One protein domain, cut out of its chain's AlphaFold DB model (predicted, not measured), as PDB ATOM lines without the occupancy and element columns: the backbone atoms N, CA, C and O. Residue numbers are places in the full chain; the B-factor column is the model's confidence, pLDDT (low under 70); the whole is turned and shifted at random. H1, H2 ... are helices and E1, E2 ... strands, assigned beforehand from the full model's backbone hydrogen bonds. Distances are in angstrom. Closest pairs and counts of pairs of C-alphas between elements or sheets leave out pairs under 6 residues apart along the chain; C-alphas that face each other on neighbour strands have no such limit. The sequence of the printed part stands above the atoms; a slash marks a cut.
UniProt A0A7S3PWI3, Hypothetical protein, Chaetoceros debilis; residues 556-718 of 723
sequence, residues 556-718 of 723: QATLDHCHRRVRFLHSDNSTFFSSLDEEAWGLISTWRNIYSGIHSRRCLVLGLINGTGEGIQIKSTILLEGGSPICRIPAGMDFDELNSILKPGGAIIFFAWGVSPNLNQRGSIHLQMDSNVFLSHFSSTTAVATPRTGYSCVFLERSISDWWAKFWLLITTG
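Overview. This is residues 556 to 718 of the 723 residues of the protein "Hypothetical protein" of Chaetoceros debilis (UniProt A0A7S3PWI3). Two twisted sheets lie face to face as a sandwich, and a hairpin of two helices, H1 and H2, covers the other face of the larger sheet. That sheet, E3 E4 E1 E9 E8, is thus the middle slab, with the sheet E2 E5 E6 E7 on its far side from the helices. The printed part has 163 residues, with two named helices followed by nine named strands, of mixed class. The five-stranded sheet is mixed and the four-stranded one antiparallel. The whole is compact, with a radius of gyration of the C-alphas of 15.3 A and spans of 47 by 32 by 28 A.

Arrangement. The larger sheet is twisted and runs E3, residues 631 to 634, E4, 651 to 657, E1, 603 to 611, E9, 708 to 717, and E8, 695 to 704. E1 and E9 are parallel, with N 607 and O 711 at 2.8 A. The other neighbours are antiparallel: N 633 and O 653 of the hairpin E3 and E4 are 2.8 A apart, N 606 and O 654 of E1 and E4 2.9 A, and N 698 and O 714 of the hairpin E8 and E9 2.8 A. E8 bends by 56 degrees at residue 700. H1, residues 556 to 567, and H2, residues 576 to 594, are on the same face, two layers with helices on one face of a sheet. H1 lies over E3 at a height of 8.8 A, H2 over E4 and E1 at 9.4 A, and both run along the strands. The two helices form a hairpin and touch at a shallow tilt of 7 degrees, opposite ways; their closest C-alphas, of Cys 562 and Glu 583, are 6.7 A apart. In H1 and H2 every O i to N i+4 pair is within hydrogen-bond range. The second sheet runs E2, residues 616 to 625, E5, 670 to 675, E6, 678 to 683, and E7, 687 to 691. N 622 and O 672 are 2.8 A apart, N 673 and O 680 2.9 A, and N 681 and O 688 2.8 A. E5, E6 and E7 make a meander, each strand the antiparallel neighbour of the one before. The facing parts of the sandwich are 9.6 A centre to centre.

Along the chain. H1 begins at C-alpha 556 (217.922, 78.745, 229.515) and is 16.1 A long; H2 is 27.0 A. E9 is 30.0 A and ends at C-alpha 717 (230.280, 111.270, 239.268). E1 is 26.1 A, E8 25.5 A, E2 24.8 A, E4 20.4 A, E5 16.8 A, E6 16.7 A, E7 13.3 A and E3 9.7 A.

Size, cuts and confidence. The C-alphas farthest apart, of Asp 572 and Leu 663, are 48.7 A apart. The printed part has no cut. The links E3 to E4 and E4 to E5 are long. Mean pLDDT of the printed part is 82.5; among the residues under 70 are 663 to 667 and 684 to 686.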
ATOM      1  N   GLN A 556     218.803  78.081 228.564       79.75
ATOM      2  CA  GLN A 556     217.922  78.745 229.515       79.75
ATOM      3  C   GLN A 556     218.247  78.332 230.955       79.75
ATOM      4  O   GLN A 556     218.330  79.181 231.837       79.75
ATOM      5  N   ALA A 557     218.538  77.049 231.185       80.62
ATOM      6  CA  ALA A 557     218.888  76.536 232.506       80.62
ATOM      7  C   ALA A 557     220.217  77.116 233.023       80.62
ATOM      8  O   ALA A 557     220.334  77.422 234.211       80.62
ATOM      9  N   THR A 558     221.196  77.315 232.133       82.38
ATOM     10  CA  THR A 558     222.484  77.953 232.456       82.38
ATOM     11  C   THR A 558     222.287  79.407 232.891       82.38
ATOM     12  O   THR A 558     222.816  79.833 233.921       82.38
ATOM     13  N   LEU A 559     221.471  80.159 232.147       86.06
ATOM     14  CA  LEU A 559     221.145  81.550 232.465       86.06
ATOM     15  C   LEU A 559     220.350  81.662 233.767       86.06
ATOM     16  O   LEU A 559     220.706  82.469 234.624       86.06
ATOM     17  N   ASP A 560     219.345  80.811 233.968       85.75
ATOM     18  CA  ASP A 560     218.534  80.783 235.189       85.75
ATOM     19  C   ASP A 560     219.363  80.386 236.420       85.75
ATOM     20  O   ASP A 560     219.079  80.807 237.546       85.75
ATOM     21  N   HIS A 561     220.393  79.553 236.244       86.44
ATOM     22  CA  HIS A 561     221.323  79.199 237.313       86.44
ATOM     23  C   HIS A 561     222.219  80.383 237.697       86.44
ATOM     24  O   HIS A 561     222.291  80.728 238.880       86.44
ATOM     25  N   CYS A 562     222.830  81.049 236.711       87.12
ATOM     26  CA  CYS A 562     223.610  82.270 236.935       87.12
ATOM     27  C   CYS A 562     222.743  83.360 237.583       87.12
ATOM     28  O   CYS A 562     223.115  83.937 238.603       87.12
ATOM     29  N   HIS A 563     221.524  83.562 237.078       88.25
ATOM     30  CA  HIS A 563     220.588  84.541 237.615       88.25
ATOM     31  C   HIS A 563     220.213  84.261 239.071       88.25
ATOM     32  O   HIS A 563     220.130  85.185 239.879       88.25
ATOM     33  N   ARG A 564     220.010  82.994 239.454       86.94
ATOM     34  CA  ARG A 564     219.766  82.638 240.859       86.94
ATOM     35  C   ARG A 564     220.965  82.954 241.747       86.94
ATOM     36  O   ARG A 564     220.755  83.488 242.827       86.94
ATOM     37  N   ARG A 565     222.192  82.663 241.306       88.81
ATOM     38  CA  ARG A 565     223.419  82.914 242.084       88.81
ATOM     39  C   ARG A 565     223.692  84.406 242.255       88.81
ATOM     40  O   ARG A 565     223.846  84.873 243.381       88.81
ATOM     41  N   VAL A 566     223.645  85.167 241.160       88.69
ATOM     42  CA  VAL A 566     223.903  86.616 241.157       88.69
ATOM     43  C   VAL A 566     222.844  87.387 241.953       88.69
ATOM     44  O   VAL A 566     223.176  88.349 242.643       88.69
ATOM     45  N   ARG A 567     221.586  86.925 241.971       88.12
ATOM     46  CA  ARG A 567     220.505  87.549 242.757       88.12
ATOM     47  C   ARG A 567     220.762  87.559 244.270       88.12
ATOM     48  O   ARG A 567     220.204  88.402 244.965       88.12
ATOM     49  N   PHE A 568     221.589  86.653 244.797       87.31
ATOM     50  CA  PHE A 568     221.964  86.650 246.217       87.31
ATOM     51  C   PHE A 568     223.219  87.480 246.518       87.31
ATOM     52  O   PHE A 568     223.534  87.704 247.691       87.31
ATOM     53  N   LEU A 569     223.916  87.977 245.494       88.12
ATOM     54  CA  LEU A 569     225.072  88.848 245.663       88.12
ATOM     55  C   LEU A 569     224.612  90.272 245.966       88.12
ATOM     56  O   LEU A 569     223.851  90.868 245.209       88.12
ATOM     57  N   HIS A 570     225.110  90.819 247.071       84.81
ATOM     58  CA  HIS A 570     224.794  92.166 247.531       84.81
ATOM     59  C   HIS A 570     226.079  92.915 247.874       84.81
ATOM     60  O   HIS A 570     227.033  92.322 248.385       84.81
ATOM     61  N   SER A 571     226.066  94.234 247.675       82.69
ATOM     62  CA  SER A 571     227.163  95.142 248.046       82.69
ATOM     63  C   SER A 571     227.432  95.217 249.559       82.69
ATOM     64  O   SER A 571     228.409  95.834 249.980       82.69
ATOM     65  N   ASP A 572     226.591  94.563 250.368       82.31
ATOM     66  CA  ASP A 572     226.766  94.328 251.805       82.31
ATOM     67  C   ASP A 572     227.914  93.350 252.123       82.31
ATOM     68  O   ASP A 572     228.417  93.320 253.245       82.31
ATOM     69  N   ASN A 573     228.351  92.537 251.156       84.69
ATOM     70  CA  ASN A 573     229.457  91.604 251.349       84.69
ATOM     71  C   ASN A 573     230.780  92.190 250.830       84.69
ATOM     72  O   ASN A 573     230.838  92.722 249.726       84.69
ATOM     73  N   SER A 574     231.868  92.034 251.588       82.56
ATOM     74  CA  SER A 574     233.212  92.515 251.220       82.56
ATOM     75  C   SER A 574     233.841  91.805 250.008       82.56
ATOM     76  O   SER A 574     234.809  92.316 249.443       82.56
ATOM     77  N   THR A 575     233.313  90.639 249.618       85.62
ATOM     78  CA  THR A 575     233.762  89.853 248.452       85.62
ATOM     79  C   THR A 575     232.880  90.050 247.218       85.62
ATOM     80  O   THR A 575     233.052  89.335 246.234       85.62
ATOM     81  N   PHE A 576     231.934  90.994 247.254       87.62
ATOM     82  CA  PHE A 576     230.915  91.186 246.221       87.62
ATOM     83  C   PHE A 576     231.502  91.273 244.808       87.62
ATOM     84  O   PHE A 576     231.017  90.593 243.907       87.62
ATOM     85  N   PHE A 577     232.585  92.031 244.617       86.62
ATOM     86  CA  PHE A 577     233.240  92.144 243.310       86.62
ATOM     87  C   PHE A 577     233.928  90.861 242.841       86.62
ATOM     88  O   PHE A 577     233.800  90.524 241.669       86.62
ATOM     89  N   SER A 578     234.595  90.125 243.738       85.56
ATOM     90  CA  SER A 578     235.211  88.835 243.385       85.56
ATOM     91  C   SER A 578     234.147  87.835 242.958       85.56
ATOM     92  O   SER A 578     234.247  87.236 241.896       85.56
ATOM     93  N   SER A 579     233.078  87.714 243.752       88.56
ATOM     94  CA  SER A 579     231.990  86.785 243.465       88.56
ATOM     95  C   SER A 579     231.259  87.144 242.169       88.56
ATOM     96  O   SER A 579     230.958  86.260 241.380       88.56
ATOM     97  N   LEU A 580     231.014  88.431 241.897       89.81
ATOM     98  CA  LEU A 580     230.422  88.863 240.626       89.81
ATOM     99  C   LEU A 580     231.297  88.518 239.420       89.81
ATOM    100  O   LEU A 580     230.784  88.079 238.390       89.81
ATOM    101  N   ASP A 581     232.605  88.730 239.542       87.06
ATOM    102  CA  ASP A 581     233.544  88.466 238.460       87.06
ATOM    103  C   ASP A 581     233.716  86.959 238.191       87.06
ATOM    104  O   ASP A 581     233.831  86.536 237.035       87.06
ATOM    105  N   GLU A 582     233.647  86.142 239.248       87.62
ATOM    106  CA  GLU A 582     233.590  84.678 239.184       87.62
ATOM    107  C   GLU A 582     232.319  84.175 238.488       87.62
ATOM    108  O   GLU A 582     232.418  83.303 237.628       87.62
ATOM    109  N   GLU A 583     231.138  84.728 238.791       89.50
ATOM    110  CA  GLU A 583     229.890  84.362 238.096       89.50
ATOM    111  C   GLU A 583     229.929  84.755 236.613       89.50
ATOM    112  O   GLU A 583     229.536  83.974 235.744       89.50
ATOM    113  N   ALA A 584     230.444  85.951 236.308       89.75
ATOM    114  CA  ALA A 584     230.625  86.430 234.941       89.75
ATOM    115  C   ALA A 584     231.572  85.524 234.136       89.75
ATOM    116  O   ALA A 584     231.287  85.183 232.987       89.75
ATOM    117  N   TRP A 585     232.691  85.112 234.739       86.81
ATOM    118  CA  TRP A 585     233.620  84.168 234.120       86.81
ATOM    119  C   TRP A 585     233.026  82.763 233.998       86.81
ATOM    120  O   TRP A 585     233.150  82.127 232.950       86.81
ATOM    121  N   GLY A 586     232.322  82.308 235.035       84.81
ATOM    122  CA  GLY A 586     231.585  81.050 235.051       84.81
ATOM    123  C   GLY A 586     230.644  80.950 233.856       84.81
ATOM    124  O   GLY A 586     230.722  79.981 233.102       84.81
ATOM    125  N   LEU A 587     229.858  81.998 233.600       87.12
ATOM    126  CA  LEU A 587     228.940  82.061 232.465       87.12
ATOM    127  C   LEU A 587     229.659  81.887 231.116       87.12
ATOM    128  O   LEU A 587     229.227  81.071 230.306       87.12
ATOM    129  N   ILE A 588     230.781  82.583 230.893       86.75
ATOM    130  CA  ILE A 588     231.597  82.443 229.669       86.75
ATOM    131  C   ILE A 588     232.157  81.025 229.544       86.75
ATOM    132  O   ILE A 588     232.100  80.425 228.469       86.75
ATOM    133  N   SER A 589     232.694  80.480 230.639       81.81
ATOM    134  CA  SER A 589     233.316  79.155 230.653       81.81
ATOM    135  C   SER A 589     232.309  78.047 230.332       81.81
ATOM    136  O   SER A 589     232.570  77.210 229.468       81.81
ATOM    137  N   THR A 590     231.114  78.090 230.932       82.75
ATOM    138  CA  THR A 590     230.028  77.154 230.637       82.75
ATOM    139  C   THR A 590     229.546  77.318 229.197       82.75
ATOM    140  O   THR A 590     229.371  76.321 228.501       82.75
ATOM    141  N   TRP A 591     229.416  78.555 228.700       84.06
ATOM    142  CA  TRP A 591     228.987  78.801 227.319       84.06
ATOM    143  C   TRP A 591     229.959  78.231 226.287       84.06
ATOM    144  O   TRP A 591     229.543  77.627 225.299       84.06
ATOM    145  N   ARG A 592     231.263  78.379 226.542       79.06
ATOM    146  CA  ARG A 592     232.329  77.801 225.718       79.06
ATOM    147  C   ARG A 592     232.295  76.271 225.721       79.06
ATOM    148  O   ARG A 592     232.599  75.659 224.700       79.06
ATOM    149  N   ASN A 593     231.927  75.656 226.844       78.69
ATOM    150  CA  ASN A 593     231.805  74.202 226.940       78.69
ATOM    151  C   ASN A 593     230.581  73.684 226.168       78.69
ATOM    152  O   ASN A 593     230.699  72.694 225.447       78.69
ATOM    153  N   ILE A 594     229.441  74.379 226.263       77.94
ATOM    154  CA  ILE A 594     228.213  74.048 225.517       77.94
ATOM    155  C   ILE A 594     228.442  74.201 224.005       77.94
ATOM    156  O   ILE A 594     228.071  73.327 223.223       77.94
ATOM    157  N   TYR A 595     229.074  75.301 223.588       76.88
ATOM    158  CA  TYR A 595     229.315  75.631 222.184       76.88
ATOM    159  C   TYR A 595     230.797  75.519 221.835       76.88
ATOM    160  O   TYR A 595     231.532  76.506 221.864       76.88
ATOM    161  N   SER A 596     231.217  74.314 221.449       73.38
ATOM    162  CA  SER A 596     232.582  74.019 221.005       73.38
ATOM    163  C   SER A 596     232.625  73.446 219.578       73.38
ATOM    164  O   SER A 596     231.625  72.975 219.029       73.38
ATOM    165  N   GLY A 597     233.794  73.522 218.932       71.94
ATOM    166  CA  GLY A 597     234.000  73.007 217.575       71.94
ATOM    167  C   GLY A 597     233.233  73.795 216.505       71.94
ATOM    168  O   GLY A 597     233.292  75.023 216.465       71.94
ATOM    169  N   ILE A 598     232.508  73.094 215.629       64.50
ATOM    170  CA  ILE A 598     231.801  73.680 214.468       64.50
ATOM    171  C   ILE A 598     230.591  74.532 214.900       64.50
ATOM    172  O   ILE A 598     230.178  75.437 214.178       64.50
ATOM    173  N   HIS A 599     230.054  74.288 216.099       70.81
ATOM    174  CA  HIS A 599     228.918  75.026 216.662       70.81
ATOM    175  C   HIS A 599     229.338  76.154 217.611       70.81
ATOM    176  O   HIS A 599     228.498  76.658 218.358       70.81
ATOM    177  N   SER A 600     230.618  76.540 217.604       78.75
ATOM    178  CA  SER A 600     231.138  77.599 218.471       78.75
ATOM    179  C   SER A 600     230.378  78.900 218.244       78.75
ATOM    180  O   SER A 600     230.212  79.353 217.115       78.75
ATOM    181  N   ARG A 601     229.918  79.527 219.322       84.19
ATOM    182  CA  ARG A 601     229.224  80.816 219.271       84.19
ATOM    183  C   ARG A 601     230.041  81.821 220.042       84.19
ATOM    184  O   ARG A 601     230.471  81.530 221.157       84.19
ATOM    185  N   ARG A 602     230.225  83.014 219.473       87.00
ATOM    186  CA  ARG A 602     230.798  84.106 220.256       87.00
ATOM    187  C   ARG A 602     229.875  84.421 221.431       87.00
ATOM    188  O   ARG A 602     228.660  84.247 221.312       87.00
ATOM    189  N   CYS A 603     230.422  84.911 222.535       87.31
ATOM    190  CA  CYS A 603     229.634  85.461 223.636       87.31
ATOM    191  C   CYS A 603     230.239  86.764 224.170       87.31
ATOM    192  O   CYS A 603     231.418  87.046 223.972       87.31
ATOM    193  N   LEU A 604     229.415  87.592 224.801       90.25
ATOM    194  CA  LEU A 604     229.811  88.876 225.362       90.25
ATOM    195  C   LEU A 604     229.181  89.038 226.742       90.25
ATOM    196  O   LEU A 604     227.963  88.923 226.885       90.25
ATOM    197  N   VAL A 605     230.019  89.341 227.732       91.88
ATOM    198  CA  VAL A 605     229.623  89.738 229.082       91.88
ATOM    199  C   VAL A 605     229.986  91.202 229.302       91.88
ATOM    200  O   VAL A 605     231.139  91.598 229.135       91.88
ATOM    201  N   LEU A 606     229.010  92.001 229.719       92.88
ATOM    202  CA  LEU A 606     229.201  93.378 230.162       92.88
ATOM    203  C   LEU A 606     228.659  93.527 231.584       92.88
ATOM    204  O   LEU A 606     227.451  93.502 231.797       92.88
ATOM    205  N   GLY A 607     229.546  93.718 232.551       91.75
ATOM    206  CA  GLY A 607     229.193  94.080 233.913       91.75
ATOM    207  C   GLY A 607     229.163  95.596 234.101       91.75
ATOM    208  O   GLY A 607     230.094  96.299 233.709       91.75
ATOM    209  N   LEU A 608     228.096  96.105 234.710       92.62
ATOM    210  CA  LEU A 608     227.899  97.522 235.007       92.62
ATOM    211  C   LEU A 608     227.804  97.724 236.518       92.62
ATOM    212  O   LEU A 608     226.978  97.081 237.162       92.62
ATOM    213  N   ILE A 609     228.608  98.633 237.069       90.56
ATOM    214  CA  ILE A 609     228.615  98.982 238.495       90.56
ATOM    215  C   ILE A 609     228.261 100.462 238.651       90.56
ATOM    216  O   ILE A 609     228.923 101.340 238.087       90.56
ATOM    217  N   ASN A 610     227.220 100.744 239.435       90.69
ATOM    218  CA  ASN A 610     226.778 102.105 239.706       90.69
ATOM    219  C   ASN A 610     227.487 102.698 240.933       90.69
ATOM    220  O   ASN A 610     227.077 102.473 242.067       90.69
ATOM    221  N   GLY A 611     228.511 103.513 240.690       85.81
ATOM    222  CA  GLY A 611     229.237 104.288 241.698       85.81
ATOM    223  C   GLY A 611     228.892 105.782 241.714       85.81
ATOM    224  O   GLY A 611     229.720 106.594 242.124       85.81
ATOM    225  N   THR A 612     227.731 106.184 241.182       83.31
ATOM    226  CA  THR A 612     227.380 107.609 241.023       83.31
ATOM    227  C   THR A 612     226.711 108.223 242.254       83.31
ATOM    228  O   THR A 612     226.703 109.444 242.388       83.31
ATOM    229  N   GLY A 613     226.151 107.397 243.142       78.69
ATOM    230  CA  GLY A 613     225.268 107.848 244.224       78.69
ATOM    231  C   GLY A 613     223.814 108.101 243.792       78.69
ATOM    232  O   GLY A 613     222.961 108.251 244.656       78.69
ATOM    233  N   GLU A 614     223.517 108.069 242.490       86.12
ATOM    234  CA  GLU A 614     222.191 108.304 241.897       86.12
ATOM    235  C   GLU A 614     221.731 107.092 241.063       86.12
ATOM    236  O   GLU A 614     222.520 106.205 240.740       86.12
ATOM    237  N   GLY A 615     220.445 107.016 240.709       87.81
ATOM    238  CA  GLY A 615     219.918 105.942 239.857       87.81
ATOM    239  C   GLY A 615     220.343 106.081 238.386       87.81
ATOM    240  O   GLY A 615     220.133 107.126 237.765       87.81
ATOM    241  N   ILE A 616     220.890 105.018 237.789       90.75
ATOM    242  CA  ILE A 616     221.223 104.977 236.354       90.75
ATOM    243  C   ILE A 616     220.050 104.364 235.593       90.75
ATOM    244  O   ILE A 616     219.758 103.181 235.751       90.75
ATOM    245  N   GLN A 617     219.397 105.152 234.745       91.81
ATOM    246  CA  GLN A 617     218.315 104.683 233.887       91.81
ATOM    247  C   GLN A 617     218.871 104.209 232.544       91.81
ATOM    248  O   GLN A 617     219.411 104.997 231.760       91.81
ATOM    249  N   ILE A 618     218.692 102.924 232.263       90.81
ATOM    250  CA  ILE A 618     219.077 102.299 231.000       90.81
ATOM    251  C   ILE A 618     217.918 102.482 230.024       90.81
ATOM    252  O   ILE A 618     216.858 101.883 230.183       90.81
ATOM    253  N   LYS A 619     218.111 103.346 229.024       88.88
ATOM    254  CA  LYS A 619     217.070 103.722 228.058       88.88
ATOM    255  C   LYS A 619     216.894 102.654 226.994       88.88
ATOM    256  O   LYS A 619     215.773 102.297 226.649       88.88
ATOM    257  N   SER A 620     218.006 102.157 226.465       85.88
ATOM    258  CA  SER A 620     217.997 101.105 225.460       85.88
ATOM    259  C   SER A 620     219.236 100.230 225.578       85.88
ATOM    260  O   SER A 620     220.323 100.662 225.969       85.88
ATOM    261  N   THR A 621     219.056  98.958 225.248       85.56
ATOM    262  CA  THR A 621     220.142  97.997 225.090       85.56
ATOM    263  C   THR A 621     219.794  97.165 223.872       85.56
ATOM    264  O   THR A 621     218.805  96.436 223.896       85.56
ATOM    265  N   ILE A 622     220.537  97.355 222.787       85.19
ATOM    266  CA  ILE A 622     220.229  96.809 221.467       85.19
ATOM    267  C   ILE A 622     221.426  95.991 221.003       85.19
ATOM    268  O   ILE A 622     222.572  96.424 221.117       85.19
ATOM    269  N   LEU A 623     221.150  94.805 220.474       82.25
ATOM    270  CA  LEU A 623     222.144  93.979 219.814       82.25
ATOM    271  C   LEU A 623     222.103  94.314 218.318       82.25
ATOM    272  O   LEU A 623     221.136  93.973 217.644       82.25
ATOM    273  N   LEU A 624     223.104  95.044 217.823       80.00
ATOM    274  CA  LEU A 624     223.219  95.410 216.405       80.00
ATOM    275  C   LEU A 624     223.652  94.211 215.555       80.00
ATOM    276  O   LEU A 624     223.186  94.039 214.434       80.00
ATOM    277  N   GLU A 625     224.515  93.364 216.112       76.31
ATOM    278  CA  GLU A 625     224.950  92.109 215.506       76.31
ATOM    279  C   GLU A 625     224.916  91.015 216.571       76.31
ATOM    280  O   GLU A 625     225.447  91.198 217.667       76.31
ATOM    281  N   GLY A 626     224.277  89.888 216.276       69.75
ATOM    282  CA  GLY A 626     224.173  88.755 217.188       69.75
ATOM    283  C   GLY A 626     222.894  87.958 216.965       69.75
ATOM    284  O   GLY A 626     222.083  88.297 216.107       69.75
ATOM    285  N   GLY A 627     222.748  86.846 217.684       66.38
ATOM    286  CA  GLY A 627     221.691  85.864 217.420       66.38
ATOM    287  C   GLY A 627     220.649  85.720 218.522       66.38
ATOM    288  O   GLY A 627     219.749  84.895 218.378       66.38
ATOM    289  N   SER A 628     220.787  86.444 219.636       69.69
ATOM    290  CA  SER A 628     220.039  86.169 220.862       69.69
ATOM    291  C   SER A 628     219.471  87.417 221.534       69.69
ATOM    292  O   SER A 628     220.002  88.514 221.350       69.69
ATOM    293  N   PRO A 629     218.417  87.271 222.361       79.56
ATOM    294  CA  PRO A 629     218.015  88.337 223.265       79.56
ATOM    295  C   PRO A 629     219.131  88.620 224.280       79.56
ATOM    296  O   PRO A 629     219.873  87.722 224.682       79.56
ATOM    297  N   ILE A 630     219.241  89.883 224.692       85.69
ATOM    298  CA  ILE A 630     220.185  90.305 225.730       85.69
ATOM    299  C   ILE A 630     219.626  89.888 227.087       85.69
ATOM    300  O   ILE A 630     218.564  90.359 227.503       85.69
ATOM    301  N   CYS A 631     220.363  89.046 227.797       87.94
ATOM    302  CA  CYS A 631     220.018  88.633 229.145       87.94
ATOM    303  C   CYS A 631     220.510  89.680 230.142       87.94
ATOM    304  O   CYS A 631     221.677  90.073 230.122       87.94
ATOM    305  N   ARG A 632     219.605  90.128 231.011       90.31
ATOM    306  CA  ARG A 632     219.880  91.072 232.094       90.31
ATOM    307  C   ARG A 632     219.890  90.293 233.399       90.31
ATOM    308  O   ARG A 632     218.893  89.664 233.730       90.31
ATOM    309  N   ILE A 633     221.009  90.313 234.107       90.50
ATOM    310  CA  ILE A 633     221.210  89.550 235.337       90.50
ATOM    311  C   ILE A 633     221.594  90.540 236.445       90.50
ATOM    312  O   ILE A 633     222.778  90.845 236.620       90.50
ATOM    313  N   PRO A 634     220.609  91.133 237.139       90.19
ATOM    314  CA  PRO A 634     220.877  92.091 238.201       90.19
ATOM    315  C   PRO A 634     221.410  91.398 239.459       90.19
ATOM    316  O   PRO A 634     220.941  90.325 239.843       90.19
ATOM    317  N   ALA A 635     222.378  92.035 240.114       87.56
ATOM    318  CA  ALA A 635     222.840  91.635 241.434       87.56
ATOM    319  C   ALA A 635     221.880  92.178 242.500       87.56
ATOM    320  O   ALA A 635     221.549  93.368 242.504       87.56
ATOM    321  N   GLY A 636     221.415  91.305 243.392       81.88
ATOM    322  CA  GLY A 636     220.457  91.679 244.431       81.88
ATOM    323  C   GLY A 636     219.118  92.197 243.883       81.88
ATOM    324  O   GLY A 636     218.669  91.831 242.796       81.88
ATOM    325  N   MET A 637     218.463  93.071 244.653       74.75
ATOM    326  CA  MET A 637     217.251  93.814 244.249       74.75
ATOM    327  C   MET A 637     217.559  95.272 243.872       74.75
ATOM    328  O   MET A 637     216.736  96.187 244.041       74.75
ATOM    329  N   ASP A 638     218.775  95.494 243.376       80.44
ATOM    330  CA  ASP A 638     219.304  96.824 243.101       80.44
ATOM    331  C   ASP A 638     218.969  97.318 241.687       80.44
ATOM    332  O   ASP A 638     219.273  98.456 241.343       80.44
ATOM    333  N   PHE A 639     218.278  96.510 240.884       85.12
ATOM    334  CA  PHE A 639     217.747  96.900 239.582       85.12
ATOM    335  C   PHE A 639     216.216  96.884 239.600       85.12
ATOM    336  O   PHE A 639     215.596  95.878 239.936       85.12
ATOM    337  N   ASP A 640     215.609  98.011 239.244       85.12
ATOM    338  CA  ASP A 640     214.174  98.130 239.008       85.12
ATOM    339  C   ASP A 640     213.875  97.789 237.545       85.12
ATOM    340  O   ASP A 640     214.163  98.579 236.643       85.12
ATOM    341  N   GLU A 641     213.303  96.606 237.311       82.44
ATOM    342  CA  GLU A 641     212.977  96.115 235.970       82.44
ATOM    343  C   GLU A 641     211.910  96.961 235.265       82.44
ATOM    344  O   GLU A 641     212.005  97.155 234.052       82.44
ATOM    345  N   LEU A 642     210.938  97.514 236.005       82.88
ATOM    346  CA  LEU A 642     209.822  98.271 235.426       82.88
ATOM    347  C   LEU A 642     210.308  99.576 234.796       82.88
ATOM    348  O   LEU A 642     209.890  99.937 233.698       82.88
ATOM    349  N   ASN A 643     211.223 100.262 235.480       83.31
ATOM    350  CA  ASN A 643     211.766 101.543 235.030       83.31
ATOM    351  C   ASN A 643     213.150 101.418 234.371       83.31
ATOM    352  O   ASN A 643     213.688 102.414 233.880       83.31
ATOM    353  N   SER A 644     213.727 100.209 234.354       88.62
ATOM    354  CA  SER A 644     215.109  99.929 233.939       88.62
ATOM    355  C   SER A 644     216.135 100.816 234.660       88.62
ATOM    356  O   SER A 644     217.056 101.356 234.040       88.62
ATOM    357  N   ILE A 645     215.963 100.989 235.976       91.12
ATOM    358  CA  ILE A 645     216.822 101.836 236.817       91.12
ATOM    359  C   ILE A 645     217.728 100.964 237.685       91.12
ATOM    360  O   ILE A 645     217.257 100.178 238.502       91.12
ATOM    361  N   LEU A 646     219.038 101.160 237.562       91.38
ATOM    362  CA  LEU A 646     220.041 100.597 238.457       91.38
ATOM    363  C   LEU A 646     220.269 101.548 239.637       91.38
ATOM    364  O   LEU A 646     220.726 102.678 239.452       91.38
ATOM    365  N   LYS A 647     219.960 101.097 240.851       90.25
ATOM    366  CA  LYS A 647     220.116 101.866 242.092       90.25
ATOM    367  C   LYS A 647     221.595 102.138 242.410       90.25
ATOM    368  O   LYS A 647     222.470 101.420 241.915       90.25
ATOM    369  N   PRO A 648     221.897 103.166 243.223       86.31
ATOM    370  CA  PRO A 648     223.257 103.442 243.688       86.31
ATOM    371  C   PRO A 648     223.880 102.219 244.365       86.31
ATOM    372  O   PRO A 648     223.224 101.568 245.173       86.31
ATOM    373  N   GLY A 649     225.130 101.895 244.030       82.62
ATOM    374  CA  GLY A 649     225.831 100.711 244.540       82.62
ATOM    375  C   GLY A 649     225.419  99.380 243.920       82.62
ATOM    376  O   GLY A 649     226.048  98.364 244.217       82.62
ATOM    377  N   GLY A 650     224.388  99.378 243.074       88.25
ATOM    378  CA  GLY A 650     223.930  98.196 242.361       88.25
ATOM    379  C   GLY A 650     224.895  97.778 241.257       88.25
ATOM    380  O   GLY A 650     225.600  98.606 240.666       88.25
ATOM    381  N   ALA A 651     224.879  96.484 240.946       91.38
ATOM    382  CA  ALA A 651     225.574  95.921 239.797       91.38
ATOM    383  C   ALA A 651     224.619  95.086 238.938       91.38
ATOM    384  O   ALA A 651     223.652  94.511 239.436       91.38
ATOM    385  N   ILE A 652     224.885  95.015 237.640       92.56
ATOM    386  CA  ILE A 652     224.108  94.206 236.698       92.56
ATOM    387  C   ILE A 652     225.032  93.631 235.632       92.56
ATOM    388  O   ILE A 652     225.933  94.313 235.146       92.56
ATOM    389  N   ILE A 653     224.806  92.370 235.276       93.75
ATOM    390  CA  ILE A 653     225.522  91.676 234.213       93.75
ATOM    391  C   ILE A 653     224.606  91.595 232.992       93.75
ATOM    392  O   ILE A 653     223.464  91.148 233.076       93.75
ATOM    393  N   PHE A 654     225.116  92.023 231.845       92.25
ATOM    394  CA  PHE A 654     224.501  91.829 230.542       92.25
ATOM    395  C   PHE A 654     225.223  90.709 229.815       92.25
ATOM    396  O   PHE A 654     226.449  90.732 229.707       92.25
ATOM    397  N   PHE A 655     224.460  89.760 229.289       92.12
ATOM    398  CA  PHE A 655     224.995  88.651 228.516       92.12
ATOM    399  C   PHE A 655     224.315  88.551 227.154       92.12
ATOM    400  O   PHE A 655     223.091  88.632 227.053       92.12
ATOM    401  N   ALA A 656     225.114  88.378 226.106       89.81
ATOM    402  CA  ALA A 656     224.643  88.195 224.738       89.81
ATOM    403  C   ALA A 656     225.533  87.195 223.994       89.81
ATOM    404  O   ALA A 656     226.719  87.065 224.298       89.81
ATOM    405  N   TRP A 657     224.985  86.508 222.990       88.12
ATOM    406  CA  TRP A 657     225.756  85.582 222.163       88.12
ATOM    407  C   TRP A 657     225.408  85.677 220.674       88.12
ATOM    408  O   TRP A 657     224.348  86.147 220.254       88.12
ATOM    409  N   GLY A 658     226.368  85.258 219.856       85.88
ATOM    410  CA  GLY A 658     226.295  85.305 218.403       85.88
ATOM    411  C   GLY A 658     225.636  84.063 217.814       85.88
ATOM    412  O   GLY A 658     225.484  83.029 218.471       85.88
ATOM    413  N   VAL A 659     225.279  84.151 216.535       84.12
ATOM    414  CA  VAL A 659     224.923  82.973 215.734       84.12
ATOM    415  C   VAL A 659     226.187  82.138 215.491       84.12
ATOM    416  O   VAL A 659     227.296  82.677 215.468       84.12
ATOM    417  N   SER A 660     226.027  80.826 215.301       80.88
ATOM    418  CA  SER A 660     227.124  79.960 214.851       80.88
ATOM    419  C   SER A 660     227.699  80.515 213.541       80.88
ATOM    420  O   SER A 660     226.921  80.756 212.613       80.88
ATOM    421  N   PRO A 661     229.020  80.730 213.438       78.06
ATOM    422  CA  PRO A 661     229.620  81.225 212.215       78.06
ATOM    423  C   PRO A 661     229.437  80.189 211.103       78.06
ATOM    424  O   PRO A 661     229.577  78.986 211.318       78.06
ATOM    425  N   ASN A 662     229.112  80.668 209.909       73.69
ATOM    426  CA  ASN A 662     229.028  79.870 208.689       73.69
ATOM    427  C   ASN A 662     229.788  80.596 207.562       73.69
ATOM    428  O   ASN A 662     230.271  81.712 207.754       73.69
ATOM    429  N   LEU A 663     229.908  79.977 206.383       64.12
ATOM    430  CA  LEU A 663     230.639  80.551 205.239       64.12
ATOM    431  C   LEU A 663     230.144  81.952 204.824       64.12
ATOM    432  O   LEU A 663     230.919  82.726 204.270       64.12
ATOM    433  N   ASN A 664     228.890  82.293 205.139       57.81
ATOM    434  CA  ASN A 664     228.239  83.541 204.734       57.81
ATOM    435  C   ASN A 664     228.153  84.583 205.865       57.81
ATOM    436  O   ASN A 664     227.928  85.759 205.594       57.81
ATOM    437  N   GLN A 665     228.322  84.186 207.129       66.38
ATOM    438  CA  GLN A 665     228.137  85.045 208.296       66.38
ATOM    439  C   GLN A 665     229.186  84.734 209.366       66.38
ATOM    440  O   GLN A 665     229.241  83.637 209.921       66.38
ATOM    441  N   ARG A 666     229.996  85.739 209.720       60.94
ATOM    442  CA  ARG A 666     231.134  85.585 210.642       60.94
ATOM    443  C   ARG A 666     230.762  85.388 212.118       60.94
ATOM    444  O   ARG A 666     231.683  85.266 212.912       60.94
ATOM    445  N   GLY A 667     229.487  85.324 212.513       68.00
ATOM    446  CA  GLY A 667     229.078  85.139 213.919       68.00
ATOM    447  C   GLY A 667     229.580  86.257 214.848       68.00
ATOM    448  O   GLY A 667     230.147  85.981 215.908       68.00
ATOM    449  N   SER A 668     229.490  87.517 214.411       80.12
ATOM    450  CA  SER A 668     229.908  88.694 215.181       80.12
ATOM    451  C   SER A 668     228.881  89.080 216.250       80.12
ATOM    452  O   SER A 668     227.709  88.700 216.180       80.12
ATOM    453  N   ILE A 669     229.351  89.805 217.271       84.31
ATOM    454  CA  ILE A 669     228.516  90.374 218.332       84.31
ATOM    455  C   ILE A 669     228.806  91.861 218.429       84.31
ATOM    456  O   ILE A 669     229.972  92.260 218.522       84.31
ATOM    457  N   HIS A 670     227.746  92.661 218.454       86.88
ATOM    458  CA  HIS A 670     227.820  94.089 218.693       86.88
ATOM    459  C   HIS A 670     226.643  94.550 219.558       86.88
ATOM    460  O   HIS A 670     225.490  94.514 219.136       86.88
ATOM    461  N   LEU A 671     226.946  94.998 220.770       86.19
ATOM    462  CA  LEU A 671     226.023  95.502 221.775       86.19
ATOM    463  C   LEU A 671     226.134  97.027 221.856       86.19
ATOM    464  O   LEU A 671     227.200  97.566 222.148       86.19
ATOM    465  N   GLN A 672     225.016  97.719 221.669       91.06
ATOM    466  CA  GLN A 672     224.887  99.151 221.905       91.06
ATOM    467  C   GLN A 672     224.004  99.393 223.131       91.06
ATOM    468  O   GLN A 672     222.924  98.815 223.259       91.06
ATOM    469  N   MET A 673     224.440 100.273 224.030       88.00
ATOM    470  CA  MET A 673     223.677 100.658 225.218       88.00
ATOM    471  C   MET A 673     223.626 102.178 225.351       88.00
ATOM    472  O   MET A 673     224.664 102.839 225.311       88.00
ATOM    473  N   ASP A 674     222.420 102.714 225.535       91.31
ATOM    474  CA  ASP A 674     222.184 104.124 225.843       91.31
ATOM    475  C   ASP A 674     221.520 104.262 227.215       91.31
ATOM    476  O   ASP A 674     220.556 103.567 227.551       91.31
ATOM    477  N   SER A 675     222.029 105.190 228.016       89.69
ATOM    478  CA  SER A 675     221.513 105.506 229.345       89.69
ATOM    479  C   SER A 675     221.410 107.016 229.552       89.69
ATOM    480  O   SER A 675     221.812 107.830 228.717       89.69
ATOM    481  N   ASN A 676     220.865 107.427 230.694       89.44
ATOM    482  CA  ASN A 676     220.921 108.820 231.135       89.44
ATOM    483  C   ASN A 676     222.348 109.311 231.456       89.44
ATOM    484  O   ASN A 676     222.555 110.523 231.475       89.44
ATOM    485  N   VAL A 677     223.317 108.408 231.651       88.06
ATOM    486  CA  VAL A 677     224.674 108.735 232.124       88.06
ATOM    487  C   VAL A 677     225.771 108.511 231.074       88.06
ATOM    488  O   VAL A 677     226.772 109.219 231.072       88.06
ATOM    489  N   PHE A 678     225.606 107.567 230.155       85.81
ATOM    490  CA  PHE A 678     226.625 107.205 229.164       85.81
ATOM    491  C   PHE A 678     226.012 106.553 227.921       85.81
ATOM    492  O   PHE A 678     224.896 106.032 227.972       85.81
ATOM    493  N   LEU A 679     226.769 106.574 226.824       88.44
ATOM    494  CA  LEU A 679     226.512 105.830 225.591       88.44
ATOM    495  C   LEU A 679     227.697 104.897 225.332       88.44
ATOM    496  O   LEU A 679     228.846 105.345 225.376       88.44
ATOM    497  N   SER A 680     227.446 103.623 225.043       83.88
ATOM    498  CA  SER A 680     228.515 102.641 224.837       83.88
ATOM    499  C   SER A 680     228.256 101.663 223.699       83.88
ATOM    500  O   SER A 680     227.116 101.262 223.463       83.88
ATOM    501  N   HIS A 681     229.349 101.228 223.074       85.06
ATOM    502  CA  HIS A 681     229.412 100.225 222.019       85.06
ATOM    503  C   HIS A 681     230.421  99.142 222.410       85.06
ATOM    504  O   HIS A 681     231.587  99.443 222.677       85.06
ATOM    505  N   PHE A 682     229.980  97.888 222.434       82.31
ATOM    506  CA  PHE A 682     230.800  96.734 222.787       82.31
ATOM    507  C   PHE A 682     230.703  95.665 221.711       82.31
ATOM    508  O   PHE A 682     229.619  95.306 221.271       82.31
ATOM    509  N   SER A 683     231.839  95.124 221.309       78.94
ATOM    510  CA  SER A 683     231.960  94.076 220.309       78.94
ATOM    511  C   SER A 683     232.998  93.053 220.760       78.94
ATOM    512  O   SER A 683     233.743  93.284 221.710       78.94
ATOM    513  N   SER A 684     233.104  91.940 220.036       66.88
ATOM    514  CA  SER A 684     234.184  90.964 220.200       66.88
ATOM    515  C   SER A 684     235.570  91.489 219.797       66.88
ATOM    516  O   SER A 684     236.513  90.717 219.776       66.88
ATOM    517  N   THR A 685     235.698  92.758 219.406       62.25
ATOM    518  CA  THR A 685     236.976  93.380 219.004       62.25
ATOM    519  C   THR A 685     237.163  94.788 219.561       62.25
ATOM    520  O   THR A 685     238.284  95.261 219.694       62.25
ATOM    521  N   THR A 686     236.077  95.488 219.887       68.56
ATOM    522  CA  THR A 686     236.114  96.902 220.269       68.56
ATOM    523  C   THR A 686     235.223  97.155 221.475       68.56
ATOM    524  O   THR A 686     234.170  96.543 221.630       68.56
ATOM    525  N   ALA A 687     235.645  98.067 222.347       70.31
ATOM    526  CA  ALA A 687     234.871  98.494 223.507       70.31
ATOM    527  C   ALA A 687     235.053  99.995 223.702       70.31
ATOM    528  O   ALA A 687     236.166 100.458 223.952       70.31
ATOM    529  N   VAL A 688     233.964 100.747 223.573       75.56
ATOM    530  CA  VAL A 688     233.947 102.205 223.692       75.56
ATOM    531  C   VAL A 688     232.796 102.601 224.607       75.56
ATOM    532  O   VAL A 688     231.648 102.253 224.349       75.56
ATOM    533  N   ALA A 689     233.090 103.356 225.663       76.88
ATOM    534  CA  ALA A 689     232.088 103.938 226.550       76.88
ATOM    535  C   ALA A 689     232.312 105.450 226.644       76.88
ATOM    536  O   ALA A 689     233.343 105.912 227.127       76.88
ATOM    537  N   THR A 690     231.340 106.218 226.161       78.56
ATOM    538  CA  THR A 690     231.354 107.682 226.159       78.56
ATOM    539  C   THR A 690     230.468 108.212 227.292       78.56
ATOM    540  O   THR A 690     229.248 108.022 227.258       78.56
ATOM    541  N   PRO A 691     231.041 108.849 228.329       81.12
ATOM    542  CA  PRO A 691     230.247 109.426 229.406       81.12
ATOM    543  C   PRO A 691     229.494 110.675 228.928       81.12
ATOM    544  O   PRO A 691     229.991 111.447 228.107       81.12
ATOM    545  N   ARG A 692     228.299 110.910 229.476       84.62
ATOM    546  CA  ARG A 692     227.570 112.180 229.343       84.62
ATOM    547  C   ARG A 692     228.119 113.206 230.343       84.62
ATOM    548  O   ARG A 692     228.842 112.878 231.283       84.62
ATOM    549  N   THR A 693     227.786 114.477 230.134       78.12
ATOM    550  CA  THR A 693     228.275 115.603 230.947       78.12
ATOM    551  C   THR A 693     228.023 115.390 232.443       78.12
ATOM    552  O   THR A 693     226.880 115.177 232.838       78.12
ATOM    553  N   GLY A 694     229.072 115.497 233.265       74.25
ATOM    554  CA  GLY A 694     228.992 115.364 234.730       74.25
ATOM    555  C   GLY A 694     229.309 113.968 235.277       74.25
ATOM    556  O   GLY A 694     229.419 113.802 236.491       74.25
ATOM    557  N   TYR A 695     229.530 112.985 234.404       78.62
ATOM    558  CA  TYR A 695     229.833 111.607 234.785       78.62
ATOM    559  C   TYR A 695     231.162 111.130 234.195       78.62
ATOM    560  O   TYR A 695     231.678 111.703 233.234       78.62
ATOM    561  N   SER A 696     231.713 110.065 234.767       75.25
ATOM    562  CA  SER A 696     232.891 109.367 234.259       75.25
ATOM    563  C   SER A 696     232.635 107.871 234.150       75.25
ATOM    564  O   SER A 696     232.097 107.254 235.068       75.25
ATOM    565  N   CYS A 697     233.057 107.294 233.027       76.81
ATOM    566  CA  CYS A 697     233.029 105.860 232.766       76.81
ATOM    567  C   CYS A 697     234.457 105.323 232.845       76.81
ATOM    568  O   CYS A 697     235.330 105.790 232.115       76.81
ATOM    569  N   VAL A 698     234.694 104.357 233.729       75.88
ATOM    570  CA  VAL A 698     236.003 103.733 233.944       75.88
ATOM    571  C   VAL A 698     235.878 102.240 233.676       75.88
ATOM    572  O   VAL A 698     235.010 101.575 234.233       75.88
ATOM    573  N   PHE A 699     236.752 101.706 232.827       71.56
ATOM    574  CA  PHE A 699     236.845 100.267 232.615       71.56
ATOM    575  C   PHE A 699     237.640  99.617 233.743       71.56
ATOM    576  O   PHE A 699     238.810  99.938 233.935       71.56
ATOM    577  N   LEU A 700     237.015  98.688 234.462       74.00
ATOM    578  CA  LEU A 700     237.695  97.846 235.446       74.00
ATOM    579  C   LEU A 700     238.354  96.637 234.783       74.00
ATOM    580  O   LEU A 700     239.408  96.194 235.230       74.00
ATOM    581  N   GLU A 701     237.757  96.145 233.697       75.06
ATOM    582  CA  GLU A 701     238.273  95.039 232.896       75.06
ATOM    583  C   GLU A 701     237.918  95.215 231.421       75.06
ATOM    584  O   GLU A 701     236.803  95.630 231.083       75.06
ATOM    585  N   ARG A 702     238.871  94.853 230.555       74.62
ATOM    586  CA  ARG A 702     238.681  94.670 229.114       74.62
ATOM    587  C   ARG A 702     239.430  93.414 228.675       74.62
ATOM    588  O   ARG A 702     240.630  93.472 228.437       74.62
ATOM    589  N   SER A 703     238.721  92.299 228.577       70.75
ATOM    590  CA  SER A 703     239.290  91.017 228.153       70.75
ATOM    591  C   SER A 703     238.566  90.554 226.892       70.75
ATOM    592  O   SER A 703     237.343  90.440 226.892       70.75
ATOM    593  N   ILE A 704     239.297  90.341 225.799       71.56
ATOM    594  CA  ILE A 704     238.715  90.084 224.472       71.56
ATOM    595  C   ILE A 704     239.420  88.901 223.828       71.56
ATOM    596  O   ILE A 704     240.544  89.040 223.404       71.56
ATOM    597  N   SER A 705     238.760  87.773 223.654       71.12
ATOM    598  CA  SER A 705     239.288  86.628 222.915       71.12
ATOM    599  C   SER A 705     238.524  86.432 221.604       71.12
ATOM    600  O   SER A 705     237.438  86.980 221.411       71.12
ATOM    601  N   ASP A 706     239.035  85.563 220.730       67.94
ATOM    602  CA  ASP A 706     238.396  85.188 219.463       67.94
ATOM    603  C   ASP A 706     236.919  84.792 219.604       67.94
ATOM    604  O   ASP A 706     236.115  85.028 218.695       67.94
ATOM    605  N   TRP A 707     236.557  84.180 220.736       75.69
ATOM    606  CA  TRP A 707     235.240  83.581 220.972       75.69
ATOM    607  C   TRP A 707     234.450  84.210 222.119       75.69
ATOM    608  O   TRP A 707     233.273  83.897 222.293       75.69
ATOM    609  N   TRP A 708     235.047  85.093 222.910       83.81
ATOM    610  CA  TRP A 708     234.352  85.716 224.031       83.81
ATOM    611  C   TRP A 708     234.916  87.093 224.335       83.81
ATOM    612  O   TRP A 708     236.102  87.329 224.158       83.81
ATOM    613  N   ALA A 709     234.081  87.999 224.826       82.56
ATOM    614  CA  ALA A 709     234.529  89.283 225.345       82.56
ATOM    615  C   ALA A 709     233.902  89.546 226.713       82.56
ATOM    616  O   ALA A 709     232.731  89.238 226.935       82.56
ATOM    617  N   LYS A 710     234.684  90.104 227.632       84.75
ATOM    618  CA  LYS A 710     234.289  90.402 229.004       84.75
ATOM    619  C   LYS A 710     234.722  91.815 229.365       84.75
ATOM    620  O   LYS A 710     235.900  92.167 229.273       84.75
ATOM    621  N   PHE A 711     233.754  92.624 229.773       86.12
ATOM    622  CA  PHE A 711     233.952  94.025 230.116       86.12
ATOM    623  C   PHE A 711     233.336  94.326 231.476       86.12
ATOM    624  O   PHE A 711     232.199  93.939 231.729       86.12
ATOM    625  N   TRP A 712     234.046  95.084 232.307       85.81
ATOM    626  CA  TRP A 712     233.485  95.667 233.527       85.81
ATOM    627  C   TRP A 712     233.582  97.182 233.474       85.81
ATOM    628  O   TRP A 712     234.670  97.731 233.290       85.81
ATOM    629  N   LEU A 713     232.448  97.855 233.649       86.94
ATOM    630  CA  LEU A 713     232.332  99.304 233.607       86.94
ATOM    631  C   LEU A 713     231.878  99.838 234.968       86.94
ATOM    632  O   LEU A 713     230.793  99.509 235.447       86.94
ATOM    633  N   LEU A 714     232.693 100.705 235.561       86.12
ATOM    634  CA  LEU A 714     232.338 101.497 236.729       86.12
ATOM    635  C   LEU A 714     231.941 102.904 236.297       86.12
ATOM    636  O   LEU A 714     232.678 103.581 235.576       86.12
ATOM    637  N   ILE A 715     230.794 103.362 236.784       85.12
ATOM    638  CA  ILE A 715     230.295 104.706 236.510       85.12
ATOM    639  C   ILE A 715     230.339 105.518 237.789       85.12
ATOM    640  O   ILE A 715     229.747 105.129 238.789       85.12
ATOM    641  N   THR A 716     231.013 106.660 237.750       83.44
ATOM    642  CA  THR A 716     231.152 107.574 238.887       83.44
ATOM    643  C   THR A 716     230.751 108.991 238.498       83.44
ATOM    644  O   THR A 716     230.656 109.333 237.317       83.44
ATOM    645  N   THR A 717     230.476 109.834 239.491       80.50
ATOM    646  CA  THR A 717     230.280 111.270 239.268       80.50
ATOM    647  C   THR A 717     231.630 111.954 239.069       80.50
ATOM    648  O   THR A 717     232.609 111.673 239.762       80.50
ATOM    649  N   GLY A 718     231.701 112.858 238.093       59.03
ATOM    650  CA  GLY A 718     232.923 113.588 237.773       59.03
ATOM    651  C   GLY A 718     233.200 114.703 238.783       59.03
ATOM    652  O   GLY A 718     232.994 115.870 238.467       59.03
TER     653      GLY A 718